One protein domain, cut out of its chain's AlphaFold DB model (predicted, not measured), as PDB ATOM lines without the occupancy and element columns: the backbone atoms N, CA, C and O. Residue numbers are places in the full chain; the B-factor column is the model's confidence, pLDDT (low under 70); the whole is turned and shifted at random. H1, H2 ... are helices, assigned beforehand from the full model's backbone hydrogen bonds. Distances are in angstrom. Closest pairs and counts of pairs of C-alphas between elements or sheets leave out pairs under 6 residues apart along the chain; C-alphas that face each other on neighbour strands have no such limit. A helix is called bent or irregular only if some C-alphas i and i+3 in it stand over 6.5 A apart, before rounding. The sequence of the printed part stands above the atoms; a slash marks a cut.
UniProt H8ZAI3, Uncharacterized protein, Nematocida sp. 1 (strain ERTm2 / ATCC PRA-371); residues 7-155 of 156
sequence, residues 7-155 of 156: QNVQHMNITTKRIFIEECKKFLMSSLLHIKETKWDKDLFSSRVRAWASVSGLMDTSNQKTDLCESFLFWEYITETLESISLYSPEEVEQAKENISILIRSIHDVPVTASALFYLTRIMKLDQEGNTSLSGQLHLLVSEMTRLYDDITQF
ATOM      1  N   GLN A   7     148.510 160.020 110.477       55.78
ATOM      2  CA  GLN A   7     149.337 160.658 111.507       55.78
ATOM      3  C   GLN A   7     150.183 159.637 112.284       55.78
ATOM      4  O   GLN A   7     151.360 159.869 112.552       55.78
ATOM      5  N   ASN A   8     149.633 158.457 112.575       67.00
ATOM      6  CA  ASN A   8     150.362 157.381 113.245       67.00
ATOM      7  C   ASN A   8     151.446 156.780 112.341       67.00
ATOM      8  O   ASN A   8     152.496 156.377 112.838       67.00
ATOM      9  N   VAL A   9     151.224 156.751 111.023       65.69
ATOM     10  CA  VAL A   9     152.198 156.253 110.038       65.69
ATOM     11  C   VAL A   9     153.467 157.105 110.014       65.69
ATOM     12  O   VAL A   9     154.572 156.559 109.954       65.69
ATOM     13  N   GLN A  10     153.348 158.431 110.122       67.12
ATOM     14  CA  GLN A  10     154.512 159.326 110.147       67.12
ATOM     15  C   GLN A  10     155.450 159.020 111.324       67.12
ATOM     16  O   GLN A  10     156.671 158.981 111.140       67.12
ATOM     17  N   HIS A  11     154.881 158.706 112.490       74.56
ATOM     18  CA  HIS A  11     155.602 158.439 113.737       74.56
ATOM     19  C   HIS A  11     156.116 156.996 113.892       74.56
ATOM     20  O   HIS A  11     156.810 156.694 114.865       74.56
ATOM     21  N   MET A  12     155.822 156.094 112.950       80.94
ATOM     22  CA  MET A  12     156.368 154.734 112.987       80.94
ATOM     23  C   MET A  12     157.879 154.721 112.754       80.94
ATOM     24  O   MET A  12     158.407 155.421 111.884       80.94
ATOM     25  N   ASN A  13     158.573 153.841 113.480       83.38
ATOM     26  CA  ASN A  13     159.964 153.520 113.175       83.38
ATOM     27  C   ASN A  13     160.075 152.783 111.821       83.38
ATOM     28  O   ASN A  13     159.102 152.217 111.317       83.38
ATOM     29  N   ILE A  14     161.281 152.775 111.245       79.81
ATOM     30  CA  ILE A  14     161.554 152.212 109.912       79.81
ATOM     31  C   ILE A  14     161.171 150.726 109.830       79.81
ATOM     32  O   ILE A  14     160.555 150.302 108.856       79.81
ATOM     33  N   THR A  15     161.471 149.932 110.861       82.56
ATOM     34  CA  THR A  15     161.135 148.499 110.890       82.56
ATOM     35  C   THR A  15     159.627 148.273 110.799       82.56
ATOM     36  O   THR A  15     159.173 147.445 110.013       82.56
ATOM     37  N   THR A  16     158.835 149.031 111.559       82.81
ATOM     38  CA  THR A  16     157.371 148.943 111.530       82.81
ATOM     39  C   THR A  16     156.808 149.384 110.179       82.81
ATOM     40  O   THR A  16     155.923 148.710 109.657       82.81
ATOM     41  N   LYS A  17     157.355 150.451 109.575       82.38
ATOM     42  CA  LYS A  17     156.978 150.893 108.220       82.38
ATOM     43  C   LYS A  17     157.216 149.793 107.182       82.38
ATOM     44  O   LYS A  17     156.312 149.494 106.408       82.38
ATOM     45  N   ARG A  18     158.377 149.130 107.223       82.19
ATOM     46  CA  ARG A  18     158.713 148.020 106.314       82.19
ATOM     47  C   ARG A  18     157.771 146.827 106.461       82.19
ATOM     48  O   ARG A  18     157.248 146.345 105.465       82.19
ATOM     49  N   ILE A  19     157.504 146.383 107.692       85.00
ATOM     50  CA  ILE A  19     156.549 145.287 107.941       85.00
ATOM     51  C   ILE A  19     155.166 145.652 107.392       85.00
ATOM     52  O   ILE A  19     154.509 144.837 106.752       85.00
ATOM     53  N   PHE A  20     154.728 146.888 107.619       84.00
ATOM     54  CA  PHE A  20     153.433 147.356 107.154       84.00
ATOM     55  C   PHE A  20     153.328 147.422 105.623       84.00
ATOM     56  O   PHE A  20     152.302 147.014 105.074       84.00
ATOM     57  N   ILE A  21     154.377 147.894 104.937       84.50
ATOM     58  CA  ILE A  21     154.461 147.869 103.470       84.50
ATOM     59  C   ILE A  21     154.331 146.438 102.961       84.50
ATOM     60  O   ILE A  21     153.496 146.183 102.099       84.50
ATOM     61  N   GLU A  22     155.085 145.498 103.529       86.56
ATOM     62  CA  GLU A  22     155.042 144.096 103.107       86.56
ATOM     63  C   GLU A  22     153.646 143.480 103.270       86.56
ATOM     64  O   GLU A  22     153.174 142.762 102.389       86.56
ATOM     65  N   GLU A  23     152.928 143.798 104.347       89.12
ATOM     66  CA  GLU A  23     151.547 143.338 104.525       89.12
ATOM     67  C   GLU A  23     150.577 143.981 103.522       89.12
ATOM     68  O   GLU A  23     149.694 143.301 102.991       89.12
ATOM     69  N   CYS A  24     150.742 145.273 103.214       88.00
ATOM     70  CA  CYS A  24     149.944 145.933 102.178       88.00
ATOM     71  C   CYS A  24     150.221 145.330 100.800       88.00
ATOM     72  O   CYS A  24     149.279 145.002 100.082       88.00
ATOM     73  N   LYS A  25     151.493 145.113 100.466       87.81
ATOM     74  CA  LYS A  25     151.941 144.496  99.220       87.81
ATOM     75  C   LYS A  25     151.371 143.093  99.054       87.81
ATOM     76  O   LYS A  25     150.753 142.824  98.033       87.81
ATOM     77  N   LYS A  26     151.490 142.220 100.063       89.75
ATOM     78  CA  LYS A  26     150.905 140.865 100.021       89.75
ATOM     79  C   LYS A  26     149.401 140.897  99.773       89.75
ATOM     80  O   LYS A  26     148.906 140.138  98.942       89.75
ATOM     81  N   PHE A  27     148.680 141.766 100.486       91.12
ATOM     82  CA  PHE A  27     147.240 141.922 100.302       91.12
ATOM     83  C   PHE A  27     146.914 142.370  98.876       91.12
ATOM     84  O   PHE A  27     146.154 141.697  98.191       91.12
ATOM     85  N   LEU A  28     147.524 143.465  98.419       90.81
ATOM     86  CA  LEU A  28     147.233 144.057  97.117       90.81
ATOM     87  C   LEU A  28     147.630 143.120  95.978       90.81
ATOM     88  O   LEU A  28     146.835 142.919  95.069       90.81
ATOM     89  N   MET A  29     148.793 142.472  96.064       89.56
ATOM     90  CA  MET A  29     149.222 141.491  95.068       89.56
ATOM     91  C   MET A  29     148.242 140.326  94.954       89.56
ATOM     92  O   MET A  29     147.848 139.942  93.856       89.56
ATOM     93  N   SER A  30     147.800 139.794  96.095       90.94
ATOM     94  CA  SER A  30     146.776 138.751  96.116       90.94
ATOM     95  C   SER A  30     145.457 139.246  95.521       90.94
ATOM     96  O   SER A  30     144.860 138.558  94.697       90.94
ATOM     97  N   SER A  31     145.010 140.455  95.872       90.69
ATOM     98  CA  SER A  31     143.784 141.037  95.321       90.69
ATOM     99  C   SER A  31     143.848 141.178  93.802       90.69
ATOM    100  O   SER A  31     142.920 140.731  93.130       90.69
ATOM    101  N   LEU A  32     144.935 141.736  93.258       89.00
ATOM    102  CA  LEU A  32     145.095 141.956  91.817       89.00
ATOM    103  C   LEU A  32     145.164 140.638  91.032       89.00
ATOM    104  O   LEU A  32     144.535 140.536  89.980       89.00
ATOM    105  N   LEU A  33     145.831 139.605  91.564       89.69
ATOM    106  CA  LEU A  33     145.836 138.264  90.957       89.69
ATOM    107  C   LEU A  33     144.424 137.680  90.803       89.69
ATOM    108  O   LEU A  33     144.141 137.005  89.816       89.69
ATOM    109  N   HIS A  34     143.527 137.979  91.743       90.44
ATOM    110  CA  HIS A  34     142.157 137.460  91.777       90.44
ATOM    111  C   HIS A  34     141.118 138.529  91.397       90.44
ATOM    112  O   HIS A  34     139.959 138.452  91.817       90.44
ATOM    113  N   ILE A  35     141.504 139.528  90.592       91.06
ATOM    114  CA  ILE A  35     140.631 140.649  90.199       91.06
ATOM    115  C   ILE A  35     139.343 140.200  89.489       91.06
ATOM    116  O   ILE A  35     138.339 140.904  89.551       91.06
ATOM    117  N   LYS A  36     139.344 139.022  88.852       91.50
ATOM    118  CA  LYS A  36     138.170 138.418  88.193       91.50
ATOM    119  C   LYS A  36     137.302 137.565  89.127       91.50
ATOM    120  O   LYS A  36     136.172 137.244  88.784       91.50
ATOM    121  N   GLU A  37     137.825 137.175  90.286       89.75
ATOM    122  CA  GLU A  37     137.264 136.082  91.091       89.75
ATOM    123  C   GLU A  37     136.685 136.555  92.424       89.75
ATOM    124  O   GLU A  37     135.705 136.000  92.919       89.75
ATOM    125  N   THR A  38     137.283 137.584  93.028       83.75
ATOM    126  CA  THR A  38     136.929 138.032  94.379       83.75
ATOM    127  C   THR A  38     136.348 139.427  94.334       83.75
ATOM    128  O   THR A  38     137.032 140.349  93.911       83.75
ATOM    129  N   LYS A  39     135.128 139.629  94.837       87.12
ATOM    130  CA  LYS A  39     134.607 140.983  95.054       87.12
ATOM    131  C   LYS A  39     135.428 141.683  96.138       87.12
ATOM    132  O   LYS A  39     135.548 141.167  97.250       87.12
ATOM    133  N   TRP A  40     135.991 142.844  95.825       93.06
ATOM    134  CA  TRP A  40     136.803 143.590  96.780       93.06
ATOM    135  C   TRP A  40     135.950 144.452  97.708       93.06
ATOM    136  O   TRP A  40     134.976 145.081  97.297       93.06
ATOM    137  N   ASP A  41     136.370 144.533  98.970       91.88
ATOM    138  CA  ASP A  41     135.946 145.612  99.854       91.88
ATOM    139  C   ASP A  41     136.611 146.906  99.367       91.88
ATOM    140  O   ASP A  41     137.834 147.063  99.442       91.88
ATOM    141  N   LYS A  42     135.790 147.811  98.822       90.81
ATOM    142  CA  LYS A  42     136.238 149.079  98.244       90.81
ATOM    143  C   LYS A  42     137.054 149.902  99.237       90.81
ATOM    144  O   LYS A  42     138.094 150.446  98.864       90.81
ATOM    145  N   ASP A  43     136.578 150.010 100.471       90.50
ATOM    146  CA  ASP A  43     137.166 150.904 101.462       90.50
ATOM    147  C   ASP A  43     138.477 150.317 101.983       90.50
ATOM    148  O   ASP A  43     139.474 151.030 102.115       90.50
ATOM    149  N   LEU A  44     138.517 148.998 102.193       90.81
ATOM    150  CA  LEU A  44     139.739 148.303 102.581       90.81
ATOM    151  C   LEU A  44     140.801 148.356 101.477       90.81
ATOM    152  O   LEU A  44     141.965 148.632 101.774       90.81
ATOM    153  N   PHE A  45     140.420 148.102 100.221       92.44
ATOM    154  CA  PHE A  45     141.355 148.122  99.096       92.44
ATOM    155  C   PHE A  45     141.923 149.527  98.870       92.44
ATOM    156  O   PHE A  45     143.143 149.693  98.866       92.44
ATOM    157  N   SER A  46     141.065 150.552  98.796       90.94
ATOM    158  CA  SER A  46     141.495 151.954  98.667       90.94
ATOM    159  C   SER A  46     142.389 152.384  99.835       90.94
ATOM    160  O   SER A  46     143.440 152.996  99.636       90.94
ATOM    161  N   SER A  47     142.039 151.995 101.067       88.38
ATOM    162  CA  SER A  47     142.873 152.249 102.248       88.38
ATOM    163  C   SER A  47     144.263 151.608 102.132       88.38
ATOM    164  O   SER A  47     145.267 152.269 102.391       88.38
ATOM    165  N   ARG A  48     144.353 150.351 101.671       89.38
ATOM    166  CA  ARG A  48     145.631 149.641 101.464       89.38
ATOM    167  C   ARG A  48     146.493 150.305 100.388       89.38
ATOM    168  O   ARG A  48     147.694 150.453 100.606       89.38
ATOM    169  N   VAL A  49     145.891 150.720  99.271       91.06
ATOM    170  CA  VAL A  49     146.584 151.426  98.180       91.06
ATOM    171  C   VAL A  49     147.167 152.751  98.678       91.06
ATOM    172  O   VAL A  49     148.376 152.960  98.572       91.06
ATOM    173  N   ARG A  50     146.345 153.604  99.307       87.19
ATOM    174  CA  ARG A  50     146.800 154.896  99.854       87.19
ATOM    175  C   ARG A  50     147.893 154.730 100.899       87.19
ATOM    176  O   ARG A  50     148.884 155.456 100.883       87.19
ATOM    177  N   ALA A  51     147.735 153.755 101.790       83.62
ATOM    178  CA  ALA A  51     148.705 153.521 102.844       83.62
ATOM    179  C   ALA A  51     150.064 153.073 102.285       83.62
ATOM    180  O   ALA A  51     151.090 153.578 102.733       83.62
ATOM    181  N   TRP A  52     150.091 152.180 101.288       87.06
ATOM    182  CA  TRP A  52     151.349 151.781 100.650       87.06
ATOM    183  C   TRP A  52     152.024 152.967  99.953       87.06
ATOM    184  O   TRP A  52     153.204 153.218 100.202       87.06
ATOM    185  N   ALA A  53     151.285 153.744  99.158       84.50
ATOM    186  CA  ALA A  53     151.838 154.909  98.471       84.50
ATOM    187  C   ALA A  53     152.405 155.952  99.457       84.50
ATOM    188  O   ALA A  53     153.539 156.408  99.300       84.50
ATOM    189  N   SER A  54     151.657 156.261 100.522       81.00
ATOM    190  CA  SER A  54     152.051 157.224 101.558       81.00
ATOM    191  C   SER A  54     153.311 156.789 102.316       81.00
ATOM    192  O   SER A  54     154.275 157.550 102.419       81.00
ATOM    193  N   VAL A  55     153.364 155.541 102.802       79.19
ATOM    194  CA  VAL A  55     154.537 155.047 103.546       79.19
ATOM    195  C   VAL A  55     155.761 154.973 102.632       79.19
ATOM    196  O   VAL A  55     156.853 155.330 103.069       79.19
ATOM    197  N   SER A  56     155.584 154.560 101.372       76.31
ATOM    198  CA  SER A  56     156.678 154.483 100.395       76.31
ATOM    199  C   SER A  56     157.296 155.859 100.144       76.31
ATOM    200  O   SER A  56     158.510 156.005 100.262       76.31
ATOM    201  N   GLY A  57     156.470 156.890  99.931       72.19
ATOM    202  CA  GLY A  57     156.949 158.267  99.773       72.19
ATOM    203  C   GLY A  57     157.681 158.801 101.012       72.19
ATOM    204  O   GLY A  57     158.680 159.509 100.893       72.19
ATOM    205  N   LEU A  58     157.247 158.419 102.220       71.19
ATOM    206  CA  LEU A  58     157.957 158.774 103.454       71.19
ATOM    207  C   LEU A  58     159.315 158.069 103.581       71.19
ATOM    208  O   LEU A  58     160.245 158.666 104.125       71.19
ATOM    209  N   MET A  59     159.453 156.825 103.110       65.81
ATOM    210  CA  MET A  59     160.735 156.110 103.159       65.81
ATOM    211  C   MET A  59     161.756 156.674 102.157       65.81
ATOM    212  O   MET A  59     162.930 156.781 102.515       65.81
ATOM    213  N   ASP A  60     161.314 157.149 100.987       58.34
ATOM    214  CA  ASP A  60     162.183 157.762  99.965       58.34
ATOM    215  C   ASP A  60     162.886 159.043 100.454       58.34
ATOM    216  O   ASP A  60     164.022 159.330 100.076       58.34
ATOM    217  N   THR A  61     162.255 159.808 101.350       58.09
ATOM    218  CA  THR A  61     162.832 161.056 101.897       58.09
ATOM    219  C   THR A  61     163.854 160.838 103.022       58.09
ATOM    220  O   THR A  61     164.512 161.784 103.455       58.09
ATOM    221  N   SER A  62     164.031 159.599 103.501       54.16
ATOM    222  CA  SER A  62     164.811 159.297 104.712       54.16
ATOM    223  C   SER A  62     166.342 159.266 104.530       54.16
ATOM    224  O   SER A  62     167.073 158.960 105.474       54.16
ATOM    225  N   ASN A  63     166.859 159.645 103.354       50.28
ATOM    226  CA  ASN A  63     168.294 159.789 103.045       50.28
ATOM    227  C   ASN A  63     169.148 158.507 103.214       50.28
ATOM    228  O   ASN A  63     170.379 158.559 103.117       50.28
ATOM    229  N   GLN A  64     168.532 157.340 103.431       54.62
ATOM    230  CA  GLN A  64     169.215 156.047 103.418       54.62
ATOM    231  C   GLN A  64     169.231 155.513 101.980       54.62
ATOM    232  O   GLN A  64     168.199 155.151 101.426       54.62
ATOM    233  N   LYS A  65     170.425 155.465 101.365       49.97
ATOM    234  CA  LYS A  65     170.711 155.075  99.960       49.97
ATOM    235  C   LYS A  65     170.153 153.709  99.498       49.97
ATOM    236  O   LYS A  65     170.375 153.324  98.357       49.97
ATOM    237  N   THR A  66     169.469 152.976 100.366       46.94
ATOM    238  CA  THR A  66     168.897 151.646 100.131       46.94
ATOM    239  C   THR A  66     167.377 151.633  99.950       46.94
ATOM    240  O   THR A  66     166.855 150.584  99.594       46.94
ATOM    241  N   ASP A  67     166.669 152.750 100.160       51.97
ATOM    242  CA  ASP A  67     165.193 152.762 100.226       51.97
ATOM    243  C   ASP A  67     164.476 153.311  98.969       51.97
ATOM    244  O   ASP A  67     163.254 153.252  98.920       51.97
ATOM    245  N   LEU A  68     165.207 153.724  97.919       53.06
ATOM    246  CA  LEU A  68     164.700 154.257  96.626       53.06
ATOM    247  C   LEU A  68     163.829 153.282  95.787       53.06
ATOM    248  O   LEU A  68     163.599 153.517  94.604       53.06
ATOM    249  N   CYS A  69     163.388 152.158  96.352       70.62
ATOM    250  CA  CYS A  69     162.781 151.052  95.612       70.62
ATOM    251  C   CYS A  69     161.245 151.031  95.704       70.62
ATOM    252  O   CYS A  69     160.573 150.726  94.723       70.62
ATOM    253  N   GLU A  70     160.653 151.375  96.851       77.75
ATOM    254  CA  GLU A  70     159.249 151.018  97.119       77.75
ATOM    255  C   GLU A  70     158.231 151.870  96.352       77.75
ATOM    256  O   GLU A  70     157.234 151.339  95.865       77.75
ATOM    257  N   SER A  71     158.484 153.171  96.168       79.44
ATOM    258  CA  SER A  71     157.584 154.011  95.365       79.44
ATOM    259  C   SER A  71     157.622 153.628  93.880       79.44
ATOM    260  O   SER A  71     156.584 153.605  93.218       79.44
ATOM    261  N   PHE A  72     158.799 153.261  93.360       84.06
ATOM    262  CA  PHE A  72     158.930 152.743  91.998       84.06
ATOM    263  C   PHE A  72     158.210 151.409  91.827       84.06
ATOM    264  O   PHE A  72     157.493 151.247  90.843       84.06
ATOM    265  N   LEU A  73     158.365 150.487  92.782       85.81
ATOM    266  CA  LEU A  73     157.688 149.190  92.767       85.81
ATOM    267  C   LEU A  73     156.167 149.331  92.830       85.81
ATOM    268  O   LEU A  73     155.464 148.595  92.143       85.81
ATOM    269  N   PHE A  74     155.659 150.277  93.623       87.25
ATOM    270  CA  PHE A  74     154.232 150.574  93.667       87.25
ATOM    271  C   PHE A  74     153.703 150.955  92.277       87.25
ATOM    272  O   PHE A  74     152.767 150.327  91.778       87.25
ATOM    273  N   TRP A  75     154.320 151.950  91.632       89.44
ATOM    274  CA  TRP A  75     153.862 152.430  90.328       89.44
ATOM    275  C   TRP A  75     154.095 151.425  89.195       89.44
ATOM    276  O   TRP A  75     153.231 151.315  88.325       89.44
ATOM    277  N   GLU A  76     155.185 150.648  89.227       91.38
ATOM    278  CA  GLU A  76     155.400 149.530  88.292       91.38
ATOM    279  C   GLU A  76     154.235 148.548  88.386       91.38
ATOM    280  O   GLU A  76     153.572 148.264  87.394       91.38
ATOM    281  N   TYR A  77     153.917 148.102  89.601       89.00
ATOM    282  CA  TYR A  77     152.914 147.071  89.816       89.00
ATOM    283  C   TYR A  77     151.503 147.514  89.410       89.00
ATOM    284  O   TYR A  77     150.752 146.755  88.786       89.00
ATOM    285  N   ILE A  78     151.142 148.760  89.730       91.00
ATOM    286  CA  ILE A  78     149.885 149.359  89.274       91.00
ATOM    287  C   ILE A  78     149.847 149.419  87.745       91.00
ATOM    288  O   ILE A  78     148.851 149.011  87.148       91.00
ATOM    289  N   THR A  79     150.927 149.872  87.109       93.81
ATOM    290  CA  THR A  79     150.989 150.013  85.650       93.81
ATOM    291  C   THR A  79     150.898 148.657  84.949       93.81
ATOM    292  O   THR A  79     150.062 148.503  84.064       93.81
ATOM    293  N   GLU A  80     151.663 147.650  85.381       94.25
ATOM    294  CA  GLU A  80     151.596 146.282  84.837       94.25
ATOM    295  C   GLU A  80     150.195 145.675  84.981       94.25
ATOM    296  O   GLU A  80     149.693 144.999  84.080       94.25
ATOM    297  N   THR A  81     149.525 145.940  86.105       92.81
ATOM    298  CA  THR A  81     148.153 145.468  86.318       92.81
ATOM    299  C   THR A  81     147.181 146.122  85.340       92.81
ATOM    300  O   THR A  81     146.339 145.435  84.763       92.81
ATOM    301  N   LEU A  82     147.288 147.435  85.127       94.75
ATOM    302  CA  LEU A  82     146.450 148.146  84.160       94.75
ATOM    303  C   LEU A  82     146.721 147.670  82.726       94.75
ATOM    304  O   LEU A  82     145.779 147.455  81.965       94.75
ATOM    305  N   GLU A  83     147.982 147.426  82.370       95.00
ATOM    306  CA  GLU A  83     148.345 146.830  81.081       95.00
ATOM    307  C   GLU A  83     147.724 145.440  80.913       95.00
ATOM    308  O   GLU A  83     147.128 145.167  79.874       95.00
ATOM    309  N   SER A  84     147.755 144.592  81.941       93.81
ATOM    310  CA  SER A  84     147.073 143.291  81.917       93.81
ATOM    311  C   SER A  84     145.557 143.431  81.705       93.81
ATOM    312  O   SER A  84     144.989 142.769  80.836       93.81
ATOM    313  N   ILE A  85     144.904 144.351  82.426       94.00
ATOM    314  CA  ILE A  85     143.461 144.623  82.291       94.00
ATOM    315  C   ILE A  85     143.108 145.132  80.887       94.00
ATOM    316  O   ILE A  85     142.046 144.793  80.365       94.00
ATOM    317  N   SER A  86     143.980 145.920  80.250       93.62
ATOM    318  CA  SER A  86     143.742 146.422  78.887       93.62
ATOM    319  C   SER A  86     143.632 145.314  77.835       93.62
ATOM    320  O   SER A  86     143.043 145.539  76.778       93.62
ATOM    321  N   LEU A  87     144.148 144.118  78.139       92.94
ATOM    322  CA  LEU A  87     144.113 142.943  77.269       92.94
ATOM    323  C   LEU A  87     142.917 142.019  77.541       92.94
ATOM    324  O   LEU A  87     142.766 141.013  76.848       92.94
ATOM    325  N   TYR A  88     142.086 142.322  78.542       93.62
ATOM    326  CA  TYR A  88     140.931 141.496  78.894       93.62
ATOM    327  C   TYR A  88     139.882 141.479  77.782       93.62
ATOM    328  O   TYR A  88     139.596 142.499  77.149       93.62
ATOM    329  N   SER A  89     139.251 140.321  77.585       93.50
ATOM    330  CA  SER A  89     138.078 140.210  76.718       93.50
ATOM    331  C   SER A  89     136.883 140.984  77.300       93.50
ATOM    332  O   SER A  89     136.835 141.243  78.506       93.50
ATOM    333  N   PRO A  90     135.865 141.332  76.489       92.81
ATOM    334  CA  PRO A  90     134.650 141.971  76.994       92.81
ATOM    335  C   PRO A  90     133.975 141.199  78.139       92.81
ATOM    336  O   PRO A  90     133.472 141.803  79.084       92.81
ATOM    337  N   GLU A  91     133.991 139.865  78.088       93.81
ATOM    338  CA  GLU A  91     133.449 139.004  79.141       93.81
ATOM    339  C   GLU A  91     134.265 139.102  80.434       93.81
ATOM    340  O   GLU A  91     133.689 139.206  81.516       93.81
ATOM    341  N   GLU A  92     135.597 139.102  80.333       93.94
ATOM    342  CA  GLU A  92     136.491 139.271  81.482       93.94
ATOM    343  C   GLU A  92     136.333 140.656  82.124       93.94
ATOM    344  O   GLU A  92     136.333 140.779  83.351       93.94
ATOM    345  N   VAL A  93     136.149 141.695  81.304       94.12
ATOM    346  CA  VAL A  93     135.865 143.056  81.775       94.12
ATOM    347  C   VAL A  93     134.546 143.097  82.537       94.12
ATOM    348  O   VAL A  93     134.502 143.679  83.618       94.12
ATOM    349  N   GLU A  94     133.481 142.473  82.027       93.38
ATOM    350  CA  GLU A  94     132.191 142.461  82.727       93.38
ATOM    351  C   GLU A  94     132.262 141.656  84.037       93.38
ATOM    352  O   GLU A  94     131.710 142.093  85.046       93.38
ATOM    353  N   GLN A  95     133.014 140.548  84.072       93.19
ATOM    354  CA  GLN A  95     133.252 139.769  85.297       93.19
ATOM    355  C   GLN A  95     134.013 140.563  86.370       93.19
ATOM    356  O   GLN A  95     133.676 140.482  87.551       93.19
ATOM    357  N   ALA A  96     135.018 141.352  85.979       94.62
ATOM    358  CA  ALA A  96     135.879 142.102  86.899       94.62
ATOM    359  C   ALA A  96     135.469 143.572  87.104       94.62
ATOM    360  O   ALA A  96     136.153 144.313  87.813       94.62
ATOM    361  N   LYS A  97     134.370 144.022  86.494       94.75
ATOM    362  CA  LYS A  97     133.995 145.439  86.356       94.75
ATOM    363  C   LYS A  97     134.013 146.235  87.655       94.75
ATOM    364  O   LYS A  97     134.534 147.350  87.697       94.75
ATOM    365  N   GLU A  98     133.437 145.678  88.719       95.19
ATOM    366  CA  GLU A  98     133.394 146.338  90.026       95.19
ATOM    367  C   GLU A  98     134.804 146.510  90.603       95.19
ATOM    368  O   GLU A  98     135.158 147.603  91.042       95.19
ATOM    369  N   ASN A  99     135.639 145.472  90.525       95.69
ATOM    370  CA  ASN A  99     137.005 145.502  91.040       95.69
ATOM    371  C   ASN A  99     137.908 146.432  90.226       95.69
ATOM    372  O   ASN A  99     138.667 147.198  90.812       95.69
ATOM    373  N   ILE A 100     137.777 146.440  88.894       95.31
ATOM    374  CA  ILE A 100     138.464 147.408  88.024       95.31
ATOM    375  C   ILE A 100     138.057 148.834  88.419       95.31
ATOM    376  O   ILE A 100     138.912 149.695  88.595       95.31
ATOM    377  N   SER A 101     136.764 149.089  88.650       94.94
ATOM    378  CA  SER A 101     136.304 150.411  89.096       94.94
ATOM    379  C   SER A 101     136.884 150.811  90.460       94.94
ATOM    380  O   SER A 101     137.257 151.970  90.653       94.94
ATOM    381  N   ILE A 102     136.986 149.869  91.404       95.62
ATOM    382  CA  ILE A 102     137.624 150.092  92.710       95.62
ATOM    383  C   ILE A 102     139.116 150.390  92.536       95.62
ATOM    384  O   ILE A 102     139.601 151.341  93.149       95.62
ATOM    385  N   LEU A 103     139.825 149.631  91.695       95.38
ATOM    386  CA  LEU A 103     141.238 149.849  91.384       95.38
ATOM    387  C   LEU A 103     141.468 151.263  90.854       95.38
ATOM    388  O   LEU A 103     142.229 152.017  91.449       95.38
ATOM    389  N   ILE A 104     140.757 151.640  89.789       95.44
ATOM    390  CA  ILE A 104     140.903 152.945  89.136       95.44
ATOM    391  C   ILE A 104     140.638 154.082  90.120       95.44
ATOM    392  O   ILE A 104     141.453 154.990  90.243       95.44
ATOM    393  N   ARG A 105     139.540 154.010  90.884       94.56
ATOM    394  CA  ARG A 105     139.241 155.009  91.923       94.56
ATOM    395  C   ARG A 105     140.345 155.094  92.974       94.56
ATOM    396  O   ARG A 105     140.740 156.188  93.340       94.56
ATOM    397  N   SER A 106     140.853 153.948  93.425       93.88
ATOM    398  CA  SER A 106     141.901 153.900  94.449       93.88
ATOM    399  C   SER A 106     143.218 154.498  93.961       93.88
ATOM    400  O   SER A 106     143.930 155.084  94.765       93.88
ATOM    401  N   ILE A 107     143.539 154.360  92.672       92.81
ATOM    402  CA  ILE A 107     144.735 154.962  92.067       92.81
ATOM    403  C   ILE A 107     144.580 156.483  91.952       92.81
ATOM    404  O   ILE A 107     145.526 157.196  92.256       92.81
ATOM    405  N   HIS A 108     143.398 156.988  91.576       91.81
ATOM    406  CA  HIS A 108     143.137 158.439  91.528       91.81
ATOM    407  C   HIS A 108     143.220 159.116  92.901       91.81
ATOM    408  O   HIS A 108     143.485 160.308  92.981       91.81
ATOM    409  N   ASP A 109     143.022 158.366  93.986       87.69
ATOM    410  CA  ASP A 109     143.185 158.882  95.346       87.69
ATOM    411  C   ASP A 109     144.663 158.935  95.801       87.69
ATOM    412  O   ASP A 109     144.949 159.382  96.917       87.69
ATOM    413  N   VAL A 110     145.610 158.446  94.991       88.56
ATOM    414  CA  VAL A 110     147.043 158.441  95.315       88.56
ATOM    415  C   VAL A 110     147.709 159.716  94.796       88.56
ATOM    416  O   VAL A 110     147.661 159.979  93.596       88.56
ATOM    417  N   PRO A 111     148.416 160.480  95.652       85.75
ATOM    418  CA  PRO A 111     149.183 161.634  95.202       85.75
ATOM    419  C   PRO A 111     150.244 161.256  94.164       85.75
ATOM    420  O   PRO A 111     151.060 160.358  94.386       85.75
ATOM    421  N   VAL A 112     150.281 161.993  93.054       87.75
ATOM    422  CA  VAL A 112     151.310 161.825  92.026       87.75
ATOM    423  C   VAL A 112     152.663 162.327  92.535       87.75
ATOM    424  O   VAL A 112     152.828 163.492  92.897       87.75
ATOM    425  N   THR A 113     153.653 161.437  92.535       85.19
ATOM    426  CA  THR A 113     155.042 161.706  92.927       85.19
ATOM    427  C   THR A 113     155.971 161.694  91.712       85.19
ATOM    428  O   THR A 113     155.618 161.190  90.649       85.19
ATOM    429  N   ALA A 114     157.203 162.192  91.862       85.81
ATOM    430  CA  ALA A 114     158.191 162.183  90.774       85.81
ATOM    431  C   ALA A 114     158.488 160.765  90.237       85.81
ATOM    432  O   ALA A 114     158.681 160.588  89.038       85.81
ATOM    433  N   SER A 115     158.465 159.745  91.103       85.88
ATOM    434  CA  SER A 115     158.593 158.329  90.719       85.88
ATOM    435  C   SER A 115     157.478 157.859  89.779       85.88
ATOM    436  O   SER A 115     157.732 157.040  88.899       85.88
ATOM    437  N   ALA A 116     156.267 158.410  89.905       89.06
ATOM    438  CA  ALA A 116     155.155 158.091  89.016       89.06
ATOM    439  C   ALA A 116     155.478 158.479  87.565       89.06
ATOM    440  O   ALA A 116     155.114 157.764  86.637       89.06
ATOM    441  N   LEU A 117     156.214 159.578  87.352       92.19
ATOM    442  CA  LEU A 117     156.487 160.126  86.017       92.19
ATOM    443  C   LEU A 117     157.260 159.171  85.101       92.19
ATOM    444  O   LEU A 117     157.118 159.257  83.884       92.19
ATOM    445  N   PHE A 118     158.003 158.212  85.661       92.38
ATOM    446  CA  PHE A 118     158.653 157.149  84.887       92.38
ATOM    447  C   PHE A 118     157.653 156.266  84.124       92.38
ATOM    448  O   PHE A 118     158.011 155.648  83.122       92.38
ATOM    449  N   TYR A 119     156.393 156.249  84.560       94.88
ATOM    450  CA  TYR A 119     155.310 155.448  83.995       94.88
ATOM    451  C   TYR A 119     154.317 156.272  83.170       94.88
ATOM    452  O   TYR A 119     153.401 155.697  82.581       94.88
ATOM    453  N   LEU A 120     154.505 157.596  83.073       95.50
ATOM    454  CA  LEU A 120     153.570 158.513  82.412       95.50
ATOM    455  C   LEU A 120     153.211 158.050  80.996       95.50
ATOM    456  O   LEU A 120     152.036 157.887  80.688       95.50
ATOM    457  N   THR A 121     154.201 157.757  80.151       95.44
ATOM    458  CA  THR A 121     153.955 157.341  78.760       95.44
ATOM    459  C   THR A 121     153.135 156.049  78.664       95.44
ATOM    460  O   THR A 121     152.283 155.926  77.783       95.44
ATOM    461  N   ARG A 122     153.361 155.087  79.569       96.06
ATOM    462  CA  ARG A 122     152.612 153.818  79.609       96.06
ATOM    463  C   ARG A 122     151.162 154.066  80.022       96.06
ATOM    464  O   ARG A 122     150.246 153.618  79.340       96.06
ATOM    465  N   ILE A 123     150.955 154.864  81.069       95.56
ATOM    466  CA  ILE A 123     149.623 155.238  81.564       95.56
ATOM    467  C   ILE A 123     148.852 156.073  80.527       95.56
ATOM    468  O   ILE A 123     147.675 155.816  80.289       95.56
ATOM    469  N   MET A 124     149.513 157.011  79.839       95.31
ATOM    470  CA  MET A 124     148.923 157.777  78.731       95.31
ATOM    471  C   MET A 124     148.416 156.873  77.612       95.31
ATOM    472  O   MET A 124     147.320 157.083  77.100       95.31
ATOM    473  N   LYS A 125     149.204 155.863  77.233       94.94
ATOM    474  CA  LYS A 125     148.817 154.915  76.188       94.94
ATOM    475  C   LYS A 125     147.549 154.148  76.578       94.94
ATOM    476  O   LYS A 125     146.631 154.061  75.770       94.94
ATOM    477  N   LEU A 126     147.472 153.676  77.823       94.75
ATOM    478  CA  LEU A 126     146.288 152.988  78.350       94.75
ATOM    479  C   LEU A 126     145.031 153.875  78.341       94.75
ATOM    480  O   LEU A 126     143.941 153.385  78.063       94.75
ATOM    481  N   ASP A 127     145.176 155.175  78.608       94.38
ATOM    482  CA  ASP A 127     144.061 156.132  78.565       94.38
ATOM    483  C   ASP A 127     143.584 156.429  77.130       94.38
ATOM    484  O   ASP A 127     142.387 156.582  76.872       94.38
ATOM    485  N   GLN A 128     144.520 156.504  76.180       91.50
ATOM    486  CA  GLN A 128     144.264 156.950  74.806       91.50
ATOM    487  C   GLN A 128     143.851 155.825  73.849       91.50
ATOM    488  O   GLN A 128     143.238 156.095  72.813       91.50
ATOM    489  N   GLU A 129     144.164 154.566  74.159       84.81
ATOM    490  CA  GLU A 129     143.772 153.427  73.329       84.81
ATOM    491  C   GLU A 129     142.269 153.140  73.459       84.81
ATOM    492  O   GLU A 129     141.834 152.326  74.274       84.81
ATOM    493  N   GLY A 130     141.473 153.787  72.596       70.88
ATOM    494  CA  GLY A 130     140.000 153.751  72.560       70.88
ATOM    495  C   GLY A 130     139.332 152.380  72.393       70.88
ATOM    496  O   GLY A 130     138.107 152.303  72.383       70.88
ATOM    497  N   ASN A 131     140.112 151.305  72.272       74.69
ATOM    498  CA  ASN A 131     139.621 149.929  72.187       74.69
ATOM    499  C   ASN A 131     139.754 149.160  73.509       74.69
ATOM    500  O   ASN A 131     139.396 147.986  73.561       74.69
ATOM    501  N   THR A 132     140.286 149.785  74.561       83.38
ATOM    502  CA  THR A 132     140.480 149.139  75.862       83.38
ATOM    503  C   THR A 132     139.383 149.547  76.837       83.38
ATOM    504  O   THR A 132     138.800 150.630  76.745       83.38
ATOM    505  N   SER A 133     139.133 148.695  77.830       83.50
ATOM    506  CA  SER A 133     138.227 149.013  78.936       83.50
ATOM    507  C   SER A 133     138.692 150.213  79.764       83.50
ATOM    508  O   SER A 133     137.881 150.780  80.489       83.50
ATOM    509  N   LEU A 134     139.959 150.621  79.655       91.56
ATOM    510  CA  LEU A 134     140.572 151.691  80.439       91.56
ATOM    511  C   LEU A 134     140.534 153.061  79.756       91.56
ATOM    512  O   LEU A 134     140.844 154.058  80.411       91.56
ATOM    513  N   SER A 135     140.134 153.133  78.484       92.81
ATOM    514  CA  SER A 135     140.184 154.388  77.740       92.81
ATOM    515  C   SER A 135     139.352 155.491  78.402       92.81
ATOM    516  O   SER A 135     138.187 155.292  78.755       92.81
ATOM    517  N   GLY A 136     139.975 156.653  78.603       92.81
ATOM    518  CA  GLY A 136     139.400 157.814  79.283       92.81
ATOM    519  C   GLY A 136     139.242 157.673  80.801       92.81
ATOM    520  O   GLY A 136     138.901 158.654  81.465       92.81
ATOM    521  N   GLN A 137     139.475 156.490  81.384       94.56
ATOM    522  CA  GLN A 137     139.342 156.281  82.830       94.56
ATOM    523  C   GLN A 137     140.554 156.780  83.622       94.56
ATOM    524  O   GLN A 137     140.450 156.965  84.836       94.56
ATOM    525  N   LEU A 138     141.694 156.998  82.963       95.56
ATOM    526  CA  LEU A 138     142.955 157.415  83.581       95.56
ATOM    527  C   LEU A 138     143.279 158.889  83.298       95.56
ATOM    528  O   LEU A 138     144.266 159.402  83.818       95.56
ATOM    529  N   HIS A 139     142.432 159.592  82.542       94.88
ATOM    530  CA  HIS A 139     142.657 160.963  82.088       94.88
ATOM    531  C   HIS A 139     143.033 161.945  83.208       94.88
ATOM    532  O   HIS A 139     143.929 162.769  83.033       94.88
ATOM    533  N   LEU A 140     142.378 161.848  84.374       94.75
ATOM    534  CA  LEU A 140     142.697 162.694  85.530       94.75
ATOM    535  C   LEU A 140     144.129 162.454  86.024       94.75
ATOM    536  O   LEU A 140     144.899 163.405  86.127       94.75
ATOM    537  N   LEU A 141     144.510 161.192  86.226       95.50
ATOM    538  CA  LEU A 141     145.863 160.800  86.616       95.50
ATOM    539  C   LEU A 141     146.901 161.256  85.579       95.50
ATOM    540  O   LEU A 141     147.915 161.846  85.939       95.50
ATOM    541  N   VAL A 142     146.630 161.045  84.287       96.12
ATOM    542  CA  VAL A 142     147.496 161.511  83.189       96.12
ATOM    543  C   VAL A 142     147.693 163.026  83.246       96.12
ATOM    544  O   VAL A 142     148.819 163.506  83.106       96.12
ATOM    545  N   SER A 143     146.617 163.782  83.461       96.12
ATOM    546  CA  SER A 143     146.658 165.241  83.575       96.12
ATOM    547  C   SER A 143     147.512 165.688  84.764       96.12
ATOM    548  O   SER A 143     148.378 166.549  84.618       96.12
ATOM    549  N   GLU A 144     147.345 165.055  85.926       95.56
ATOM    550  CA  GLU A 144     148.133 165.362  87.123       95.56
ATOM    551  C   GLU A 144     149.622 165.043  86.953       95.56
ATOM    552  O   GLU A 144     150.473 165.855  87.321       95.56
ATOM    553  N   MET A 145     149.945 163.897  86.354       95.50
ATOM    554  CA  MET A 145     151.321 163.518  86.034       95.50
ATOM    555  C   MET A 145     151.955 164.452  85.003       95.50
ATOM    556  O   MET A 145     153.101 164.859  85.175       95.50
ATOM    557  N   THR A 146     151.214 164.840  83.964       95.88
ATOM    558  CA  THR A 146     151.695 165.796  82.955       95.88
ATOM    559  C   THR A 146     151.971 167.153  83.593       95.88
ATOM    560  O   THR A 146     153.043 167.715  83.396       95.88
ATOM    561  N   ARG A 147     151.059 167.636  84.447       95.19
ATOM    562  CA  ARG A 147     151.252 168.884  85.194       95.19
ATOM    563  C   ARG A 147     152.511 168.837  86.059       95.19
ATOM    564  O   ARG A 147     153.286 169.782  86.038       95.19
ATOM    565  N   LEU A 148     152.740 167.744  86.794       93.81
ATOM    566  CA  LEU A 148     153.950 167.601  87.607       93.81
ATOM    567  C   LEU A 148     155.225 167.548  86.746       93.81
ATOM    568  O   LEU A 148     156.250 168.098  87.141       93.81
ATOM    569  N   TYR A 149     155.180 166.896  85.583       93.38
ATOM    570  CA  TYR A 149     156.301 166.874  84.642       93.38
ATOM    571  C   TYR A 149     156.639 168.279  84.124       93.38
ATOM    572  O   TYR A 149     157.806 168.677  84.145       93.38
ATOM    573  N   ASP A 150     155.627 169.046  83.718       93.69
ATOM    574  CA  ASP A 150     155.793 170.434  83.284       93.69
ATOM    575  C   ASP A 150     156.345 171.299  84.424       93.69
ATOM    576  O   ASP A 150     157.314 172.030  84.225       93.69
ATOM    577  N   ASP A 151     155.800 171.154  85.638       92.19
ATOM    578  CA  ASP A 151     156.273 171.865  86.828       92.19
ATOM    579  C   ASP A 151     157.762 171.578  87.091       92.19
ATOM    580  O   ASP A 151     158.507 172.495  87.409       92.19
ATOM    581  N   ILE A 152     158.239 170.337  86.939       89.31
ATOM    582  CA  ILE A 152     159.655 169.987  87.163       89.31
ATOM    583  C   ILE A 152     160.558 170.507  86.035       89.31
ATOM    584  O   ILE A 152     161.678 170.949  86.293       89.31
ATOM    585  N   THR A 153     160.099 170.439  84.787       87.75
ATOM    586  CA  THR A 153     160.917 170.775  83.610       87.75
ATOM    587  C   THR A 153     160.979 172.270  83.314       87.75
ATOM    588  O   THR A 153     161.971 172.720  82.753       87.75
ATOM    589  N   GLN A 154     159.993 173.067  83.735       80.06
ATOM    590  CA  GLN A 154     160.017 174.529  83.578       80.06
ATOM    591  C   GLN A 154     161.088 175.230  84.433       80.06
ATOM    592  O   GLN A 154     161.428 176.381  84.156       80.06
ATOM    593  N   PHE A 155     161.630 174.557  85.452       57.34
ATOM    594  CA  PHE A 155     162.721 175.070  86.290       57.34
ATOM    595  C   PHE A 155     164.098 174.455  85.967       57.34
ATOM    596  O   PHE A 155     165.054 174.737  86.694       57.34
TER     597      PHE A 155
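This is residues 7 to 155 of the 156 residues of an uncharacterized protein of Nematocida sp. 1 (strain ERTm2 / ATCC PRA-371) (UniProt H8ZAI3). Six longer helices make a slab of two layers: H2, H4 and H6 run nearly in line with one another in one layer, and H3, H5 and H7 slant back across them in the other. H4 lies in the middle of the slab, with H2 and H3, the other two helices of its bundle, toward one edge and the H6 and H7 hairpin at the opposite edge, while the kinked H5 packs on H3 with residues 102 to 107. The printed part has 149 residues with seven named helices, H1 to H7 in chain order, and no named strand; the class is all helix. It is compact, with a radius of gyration of the C-alphas of 15.8 A and spans of 46 by 40 by 23 A.

The longest helix, H2, residues 14 to 33, touches H3, residues 42 to 60, closest at the C-alphas of Cys 24 and Arg 48, 5.7 A apart; this hairpin has a steep tilt of 42 degrees, opposite ways. H3 is the hub. Its residues 52 to 60 touch residues 70 to 74 of H4, residues 70 to 86, closest at the C-alphas of Ser 56 and Ser 71, 5.1 A, in a second hairpin. H2, H3 and H4 are an up and down bundle, each running against the one before. Residues 42 to 50 of H3 touch residues 102 to 107 of H5, residues 90 to 108, closest at the C-alphas of Ser 46 and Ser 106, 4.7 A. H1, residues 7 to 10, only just touches residues 55 to 58 of H3, with 3 pairs of C-alphas within 8 A, the closest Val 9 and Val 55 at 7.0 A. H4 touches H6, residues 114 to 128, at a shallow tilt of 6 degrees, the same way, closest at the C-alphas of Phe 72 and Ser 115, 5.7 A. H6 forms a hairpin with H7, residues 139 to 153, closest at the C-alphas of Met 124 and Val 142, 6.0 A. H7 is apart from H4. In H2, H3, H4 and H7 every O i to N i+4 pair is within hydrogen-bond range, in H5 13 of 15 and in H6 6 of 11, while H1 is too short for such a pair.

H2 begins at C-alpha 14 (161.554, 152.212, 109.912) and is 28.3 A long; H3 measures 27.4 A and H4 24.4 A. H5, 23.5 A, has a kink of 70 degrees near residue 97 and is irregular, C-alphas 95 and 98 being 8.1 A apart; H6, 21.8 A, is irregular too, with C-alphas 118 and 121 7.7 A apart. H7, 20.8 A, ends at C-alpha 153 (160.917, 170.775, 83.610).

The C-alphas farthest apart, of Asn 63 and Glu 91, are 47.1 A apart. The printed part has no cut, and no link is long. Mean pLDDT of the printed part is 86.2; residues 7 to 10, 59 to 68 and 155 are under 70.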